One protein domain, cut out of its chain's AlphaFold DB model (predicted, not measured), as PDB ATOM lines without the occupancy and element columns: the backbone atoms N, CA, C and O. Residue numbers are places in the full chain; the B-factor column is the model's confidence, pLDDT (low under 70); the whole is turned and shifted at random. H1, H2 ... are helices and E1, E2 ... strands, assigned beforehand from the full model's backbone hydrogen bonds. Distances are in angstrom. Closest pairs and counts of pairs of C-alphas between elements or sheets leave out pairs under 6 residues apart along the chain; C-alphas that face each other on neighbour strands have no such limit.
ATOM      1  N   GLU A 104      93.200  91.489 182.432       92.00
ATOM      2  CA  GLU A 104      94.192  91.376 181.370       92.00
ATOM      3  C   GLU A 104      93.883  92.319 180.208       92.00
ATOM      4  O   GLU A 104      92.725  92.638 179.915       92.00
ATOM      5  N   PHE A 105      94.921  92.671 179.461       91.62
ATOM      6  CA  PHE A 105      94.777  93.289 178.155       91.62
ATOM      7  C   PHE A 105      93.971  92.397 177.193       91.62
ATOM      8  O   PHE A 105      94.287  91.228 176.957       91.62
ATOM      9  N   LYS A 106      92.909  92.967 176.609       89.94
ATOM     10  CA  LYS A 106      92.132  92.366 175.513       89.94
ATOM     11  C   LYS A 106      92.425  93.097 174.207       89.94
ATOM     12  O   LYS A 106      92.877  94.238 174.221       89.94
ATOM     13  N   TYR A 107      92.116  92.475 173.071       89.44
ATOM     14  CA  TYR A 107      92.478  92.987 171.741       89.44
ATOM     15  C   TYR A 107      92.254  94.501 171.570       89.44
ATOM     16  O   TYR A 107      93.174  95.244 171.245       89.44
ATOM     17  N   ARG A 108      91.046  94.996 171.876       90.75
ATOM     18  CA  ARG A 108      90.732  96.423 171.706       90.75
ATOM     19  C   ARG A 108      91.557  97.344 172.607       90.75
ATOM     20  O   ARG A 108      91.915  98.428 172.161       90.75
ATOM     21  N   SER A 109      91.840  96.948 173.851       92.06
ATOM     22  CA  SER A 109      92.687  97.747 174.747       92.06
ATOM     23  C   SER A 109      94.145  97.715 174.301       92.06
ATOM     24  O   SER A 109      94.787  98.754 174.318       92.06
ATOM     25  N   ILE A 110      94.633  96.562 173.827       93.06
ATOM     26  CA  ILE A 110      95.993  96.416 173.288       93.06
ATOM     27  C   ILE A 110      96.205  97.390 172.134       93.06
ATOM     28  O   ILE A 110      97.116  98.209 172.180       93.06
ATOM     29  N   ILE A 111      95.329  97.343 171.127       92.31
ATOM     30  CA  ILE A 111      95.444  98.198 169.942       92.31
ATOM     31  C   ILE A 111      95.362  99.680 170.314       92.31
ATOM     32  O   ILE A 111      96.122 100.481 169.779       92.31
ATOM     33  N   ARG A 112      94.477 100.059 171.247       93.25
ATOM     34  CA  ARG A 112      94.358 101.456 171.685       93.25
ATOM     35  C   ARG A 112      95.593 101.942 172.433       93.25
ATOM     36  O   ARG A 112      96.070 103.022 172.115       93.25
ATOM     37  N   GLU A 113      96.096 101.188 173.406       93.62
ATOM     38  CA  GLU A 113      97.261 101.622 174.183       93.62
ATOM     39  C   GLU A 113      98.535 101.606 173.335       93.62
ATOM     40  O   GLU A 113      99.249 102.605 173.294       93.62
ATOM     41  N   MET A 114      98.768 100.545 172.557       93.62
ATOM     42  CA  MET A 114      99.920 100.490 171.658       93.62
ATOM     43  C   MET A 114      99.844 101.558 170.569       93.62
ATOM     44  O   MET A 114     100.823 102.251 170.317       93.62
ATOM     45  N   GLY A 115      98.686 101.748 169.942       93.94
ATOM     46  CA  GLY A 115      98.551 102.749 168.893       93.94
ATOM     47  C   GLY A 115      98.726 104.185 169.400       93.94
ATOM     48  O   GLY A 115      99.325 104.988 168.691       93.94
ATOM     49  N   LYS A 116      98.332 104.502 170.646       94.38
ATOM     50  CA  LYS A 116      98.663 105.795 171.280       94.38
ATOM     51  C   LYS A 116     100.172 105.996 171.430       94.38
ATOM     52  O   LYS A 116     100.653 107.090 171.155       94.38
ATOM     53  N   VAL A 117     100.915 104.961 171.836       95.12
ATOM     54  CA  VAL A 117     102.387 105.021 171.957       95.12
ATOM     55  C   VAL A 117     103.037 105.333 170.609       95.12
ATOM     56  O   VAL A 117     103.989 106.106 170.545       95.12
ATOM     57  N   PHE A 118     102.489 104.779 169.529       93.38
ATOM     58  CA  PHE A 118     102.937 105.042 168.161       93.38
ATOM     59  C   PHE A 118     102.355 106.323 167.533       93.38
ATOM     60  O   PHE A 118     102.679 106.634 166.391       93.38
ATOM     61  N   GLY A 119     101.532 107.083 168.264       93.88
ATOM     62  CA  GLY A 119     100.981 108.360 167.804       93.88
ATOM     63  C   GLY A 119      99.826 108.248 166.804       93.88
ATOM     64  O   GLY A 119      99.566 109.209 166.084       93.88
ATOM     65  N   LEU A 120      99.131 107.107 166.743       92.75
ATOM     66  CA  LEU A 120      97.993 106.932 165.841       92.75
ATOM     67  C   LEU A 120      96.797 107.810 166.262       92.75
ATOM     68  O   LEU A 120      96.447 107.846 167.450       92.75
ATOM     69  N   PRO A 121      96.127 108.486 165.309       93.38
ATOM     70  CA  PRO A 121      94.931 109.270 165.583       93.38
ATOM     71  C   PRO A 121      93.747 108.373 165.972       93.38
ATOM     72  O   PRO A 121      93.683 107.181 165.659       93.38
ATOM     73  N   LYS A 122      92.764 108.959 166.663       92.94
ATOM     74  CA  LYS A 122      91.608 108.233 167.207       92.94
ATOM     75  C   LYS A 122      90.813 107.505 166.121       92.94
ATOM     76  O   LYS A 122      90.354 106.391 166.357       92.94
ATOM     77  N   GLU A 123      90.647 108.130 164.962       91.50
ATOM     78  CA  GLU A 123      89.879 107.602 163.834       91.50
ATOM     79  C   GLU A 123      90.479 106.283 163.337       91.50
ATOM     80  O   GLU A 123      89.753 105.313 163.112       91.50
ATOM     81  N   GLU A 124      91.807 106.221 163.258       88.69
ATOM     82  CA  GLU A 124      92.536 105.021 162.862       88.69
ATOM     83  C   GLU A 124      92.422 103.931 163.934       88.69
ATOM     84  O   GLU A 124      92.080 102.791 163.628       88.69
ATOM     85  N   LEU A 125      92.573 104.276 165.218       91.38
ATOM     86  CA  LEU A 125      92.353 103.331 166.322       91.38
ATOM     87  C   LEU A 125      90.928 102.751 166.323       91.38
ATOM     88  O   LEU A 125      90.719 101.564 166.598       91.38
ATOM     89  N   ASP A 126      89.928 103.579 166.034       91.25
ATOM     90  CA  ASP A 126      88.534 103.156 165.949       91.25
ATOM     91  C   ASP A 126      88.307 102.213 164.753       91.25
ATOM     92  O   ASP A 126      87.532 101.259 164.876       91.25
ATOM     93  N   GLU A 127      89.010 102.408 163.633       88.56
ATOM     94  CA  GLU A 127      88.993 101.481 162.496       88.56
ATOM     95  C   GLU A 127      89.668 100.144 162.837       88.56
ATOM     96  O   GLU A 127      89.064  99.081 162.634       88.56
ATOM     97  N   LEU A 128      90.873 100.188 163.414       86.62
ATOM     98  CA  LEU A 128      91.650  99.005 163.802       86.62
ATOM     99  C   LEU A 128      90.888  98.134 164.812       86.62
ATOM    100  O   LEU A 128      90.853  96.911 164.703       86.62
ATOM    101  N   THR A 129      90.218  98.754 165.787       89.88
ATOM    102  CA  THR A 129      89.476  98.022 166.830       89.88
ATOM    103  C   THR A 129      88.151  97.413 166.361       89.88
ATOM    104  O   THR A 129      87.627  96.510 167.029       89.88
ATOM    105  N   LYS A 130      87.592  97.896 165.242       87.94
ATOM    106  CA  LYS A 130      86.374  97.352 164.616       87.94
ATOM    107  C   LYS A 130      86.670  96.205 163.655       87.94
ATOM    108  O   LYS A 130      85.855  95.291 163.577       87.94
ATOM    109  N   ASN A 131      87.811  96.243 162.969       82.38
ATOM    110  CA  ASN A 131      88.163  95.291 161.913       82.38
ATOM    111  C   ASN A 131      89.458  94.533 162.243       82.38
ATOM    112  O   ASN A 131      90.475  94.747 161.582       82.38
ATOM    113  N   PRO A 132      89.438  93.635 163.247       75.38
ATOM    114  CA  PRO A 132      90.641  92.963 163.730       75.38
ATOM    115  C   PRO A 132      91.352  92.098 162.682       75.38
ATOM    116  O   PRO A 132      92.561  91.911 162.764       75.38
ATOM    117  N   GLU A 133      90.609  91.578 161.704       73.88
ATOM    118  CA  GLU A 133      91.120  90.668 160.669       73.88
ATOM    119  C   GLU A 133      91.630  91.389 159.415       73.88
ATOM    120  O   GLU A 133      92.191  90.766 158.513       73.88
ATOM    121  N   LYS A 134      91.439  92.710 159.326       76.38
ATOM    122  CA  LYS A 134      91.888  93.479 158.168       76.38
ATOM    123  C   LYS A 134      93.414  93.585 158.201       76.38
ATOM    124  O   LYS A 134      94.002  94.029 159.184       76.38
ATOM    125  N   VAL A 135      94.058  93.187 157.106       72.75
ATOM    126  CA  VAL A 135      95.507  93.335 156.939       72.75
ATOM    127  C   VAL A 135      95.802  94.775 156.540       72.75
ATOM    128  O   VAL A 135      95.446  95.214 155.444       72.75
ATOM    129  N   PHE A 136      96.461  95.515 157.426       74.88
ATOM    130  CA  PHE A 136      96.900  96.877 157.151       74.88
ATOM    131  C   PHE A 136      98.326  96.855 156.588       74.88
ATOM    132  O   PHE A 136      99.211  96.162 157.093       74.88
ATOM    133  N   LYS A 137      98.546  97.600 155.497       76.88
ATOM    134  CA  LYS A 137      99.868  97.731 154.857       76.88
ATOM    135  C   LYS A 137     100.756  98.787 155.522       76.88
ATOM    136  O   LYS A 137     101.917  98.910 155.150       76.88
ATOM    137  N   ASP A 138     100.210  99.544 156.469       85.88
ATOM    138  CA  ASP A 138     100.932 100.582 157.194       85.88
ATOM    139  C   ASP A 138     101.957  99.961 158.161       85.88
ATOM    140  O   ASP A 138     101.627  99.084 158.963       85.88
ATOM    141  N   GLN A 139     103.211 100.414 158.077       88.69
ATOM    142  CA  GLN A 139     104.312  99.902 158.896       88.69
ATOM    143  C   GLN A 139     104.119 100.187 160.391       88.69
ATOM    144  O   GLN A 139     104.535  99.385 161.228       88.69
ATOM    145  N   VAL A 140     103.499 101.314 160.741       89.81
ATOM    146  CA  VAL A 140     103.200 101.680 162.127       89.81
ATOM    147  C   VAL A 140     102.135 100.743 162.682       89.81
ATOM    148  O   VAL A 140     102.315 100.182 163.762       89.81
ATOM    149  N   VAL A 141     101.074 100.482 161.915       89.12
ATOM    150  CA  VAL A 141     100.019  99.538 162.316       89.12
ATOM    151  C   VAL A 141     100.566  98.121 162.483       89.12
ATOM    152  O   VAL A 141     100.211  97.432 163.440       89.12
ATOM    153  N   GLN A 142     101.464  97.685 161.599       89.25
ATOM    154  CA  GLN A 142     102.112  96.378 161.729       89.25
ATOM    155  C   GLN A 142     102.921  96.272 163.024       89.25
ATOM    156  O   GLN A 142     102.776  95.281 163.736       89.25
ATOM    157  N   LYS A 143     103.682  97.312 163.390       90.94
ATOM    158  CA  LYS A 143     104.397  97.362 164.677       90.94
ATOM    159  C   LYS A 143     103.444  97.355 165.872       90.94
ATOM    160  O   LYS A 143     103.693  96.648 166.845       90.94
ATOM    161  N   VAL A 144     102.335  98.095 165.800       91.31
ATOM    162  CA  VAL A 144     101.284  98.085 166.835       91.31
ATOM    163  C   VAL A 144     100.738  96.673 167.044       91.31
ATOM    164  O   VAL A 144     100.574  96.244 168.184       91.31
ATOM    165  N   GLN A 145     100.477  95.933 165.965       88.62
ATOM    166  CA  GLN A 145      99.995  94.553 166.040       88.62
ATOM    167  C   GLN A 145     101.077  93.580 166.528       88.62
ATOM    168  O   GLN A 145     100.782  92.700 167.334       88.62
ATOM    169  N   GLU A 146     102.318  93.734 166.066       90.19
ATOM    170  CA  GLU A 146     103.463  92.911 166.461       90.19
ATOM    171  C   GLU A 146     103.730  93.014 167.965       90.19
ATOM    172  O   GLU A 146     103.668  92.010 168.675       90.19
ATOM    173  N   TYR A 147     103.942  94.229 168.474       92.00
ATOM    174  CA  TYR A 147     104.148  94.453 169.905       92.00
ATOM    175  C   TYR A 147     102.874  94.207 170.711       92.00
ATOM    176  O   TYR A 147     102.939  93.735 171.843       92.00
ATOM    177  N   GLY A 148     101.705  94.460 170.120       90.88
ATOM    178  CA  GLY A 148     100.425  94.177 170.751       90.88
ATOM    179  C   GLY A 148     100.241  92.699 171.096       90.88
ATOM    180  O   GLY A 148      99.727  92.391 172.169       90.88
ATOM    181  N   LYS A 149     100.726  91.776 170.255       89.50
ATOM    182  CA  LYS A 149     100.701  90.334 170.559       89.50
ATOM    183  C   LYS A 149     101.483  89.981 171.824       89.50
ATOM    184  O   LYS A 149     101.091  89.062 172.535       89.50
ATOM    185  N   LEU A 150     102.547  90.720 172.141       91.56
ATOM    186  CA  LEU A 150     103.323  90.511 173.369       91.56
ATOM    187  C   LEU A 150     102.548  90.918 174.633       91.56
ATOM    188  O   LEU A 150     102.901  90.490 175.728       91.56
ATOM    189  N   LEU A 151     101.488  91.721 174.484       91.75
ATOM    190  CA  LEU A 151     100.600  92.129 175.573       91.75
ATOM    191  C   LEU A 151      99.381  91.210 175.732       91.75
ATOM    192  O   LEU A 151      98.546  91.448 176.606       91.75
ATOM    193  N   GLU A 152      99.234  90.163 174.914       88.88
ATOM    194  CA  GLU A 152      98.132  89.219 175.086       88.88
ATOM    195  C   GLU A 152      98.203  88.540 176.456       88.88
ATOM    196  O   GLU A 152      99.228  87.981 176.842       88.88
ATOM    197  N   LYS A 153      97.085  88.589 177.191       86.00
ATOM    198  CA  LYS A 153      96.958  88.088 178.575       86.00
ATOM    199  C   LYS A 153      97.870  88.782 179.591       86.00
ATOM    200  O   LYS A 153      97.932  88.357 180.740       86.00
ATOM    201  N   PHE A 154      98.553  89.858 179.207       91.75
ATOM    202  CA  PHE A 154      99.365  90.611 180.148       91.75
ATOM    203  C   PHE A 154      98.447  91.327 181.156       91.75
ATOM    204  O   PHE A 154      97.411  91.874 180.745       91.75
ATOM    205  N   PRO A 155      98.768  91.334 182.463       90.94
ATOM    206  CA  PRO A 155      97.993  92.073 183.452       90.94
ATOM    207  C   PRO A 155      97.968  93.569 183.118       90.94
ATOM    208  O   PRO A 155      99.002  94.160 182.816       90.94
ATOM    209  N   ASN A 156      96.786  94.180 183.172       89.00
ATOM    210  CA  ASN A 156      96.583  95.605 182.910       89.00
ATOM    211  C   ASN A 156      96.281  96.359 184.209       89.00
ATOM    212  O   ASN A 156      97.004  97.267 184.599       89.00
ATOM    213  N   GLN A 157      95.217  95.957 184.905       88.50
ATOM    214  CA  GLN A 157      94.788  96.614 186.136       88.50
ATOM    215  C   GLN A 157      94.242  95.602 187.134       88.50
ATOM    216  O   GLN A 157      93.582  94.630 186.754       88.50
TER     217      GLN A 157
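This is residues 104 to 157 of the 383 residues of the protein "DNA-directed DNA polymerase" of Sphingobacterium sp. IITKGP-BTPF85 (UniProt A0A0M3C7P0). Two helices, H2 and H3, pack on a shared partner, H1: H2 folds back beside H1 as a helical hairpin, while H3 crosses H1 steeply and stays apart from H2. Both ends of the printed part, residue 104 and the short strand E1, come together at one end of the longest axis, and the link from H2 to H3 turns at the other end. The printed part has 54 residues, with three named helices and one named strand in the order H1, H2, H3, E1; E1 pairs with no named strand, and the class is mostly helix. The whole is compact, with a radius of gyration of the C-alphas of 10.2 A, and its outline is elongated, with spans of 29 by 19 by 18 A.

The longest helix, H3, residues 139 to 150, touches H1, residues 107 to 117. Their closest C-alphas are those of Val 144 and Met 114, 5.6 A apart. H3 and H1 run opposite ways at a steep tilt of 55 degrees, and their centres are 9.3 A apart. H1 also touches H2, residues 122 to 130, with the C-alphas of Arg 108 and Thr 129 the closest at 5.3 A. H1 and H2 run opposite ways at a shallow tilt of 25 degrees and form a helical hairpin; their centres are 9.7 A apart. H2 and H3 are apart. E1, residues 155 to 157, is apart from H1, H2 and H3. Every O i to N i+4 pair is within hydrogen-bond range in H1 and H2; in H3 it is 7 of 8.

H3 measures 17.3 A from the C-alpha of Gln 139 at (104.312, 99.902, 158.896) to that of Leu 150. H1 begins at the C-alpha of Tyr 107, at (92.478, 92.987, 171.741), and measures 15.6 A to that of Val 117. H2 measures 12.3 A from the C-alpha of Lys 122 to that of Lys 130. E1 measures 6.2 A from the C-alpha of Pro 155 to that of Gln 157, which is at (94.788, 96.614, 186.136).

The two C-alphas farthest apart are those of Lys 137 and Gln 157, at 31.7 A, whereas the first and last printed C-alphas, those of Glu 104 and Gln 157, are 7.1 A apart. The printed part has no cut. The links from H1 to H2 and from H3 to E1 are tight, with 4 residues each; the link from H2 to H3 is short, with 8 residues, and no link is long. The mean pLDDT of the printed part is 89.0, and no printed residue is under 70.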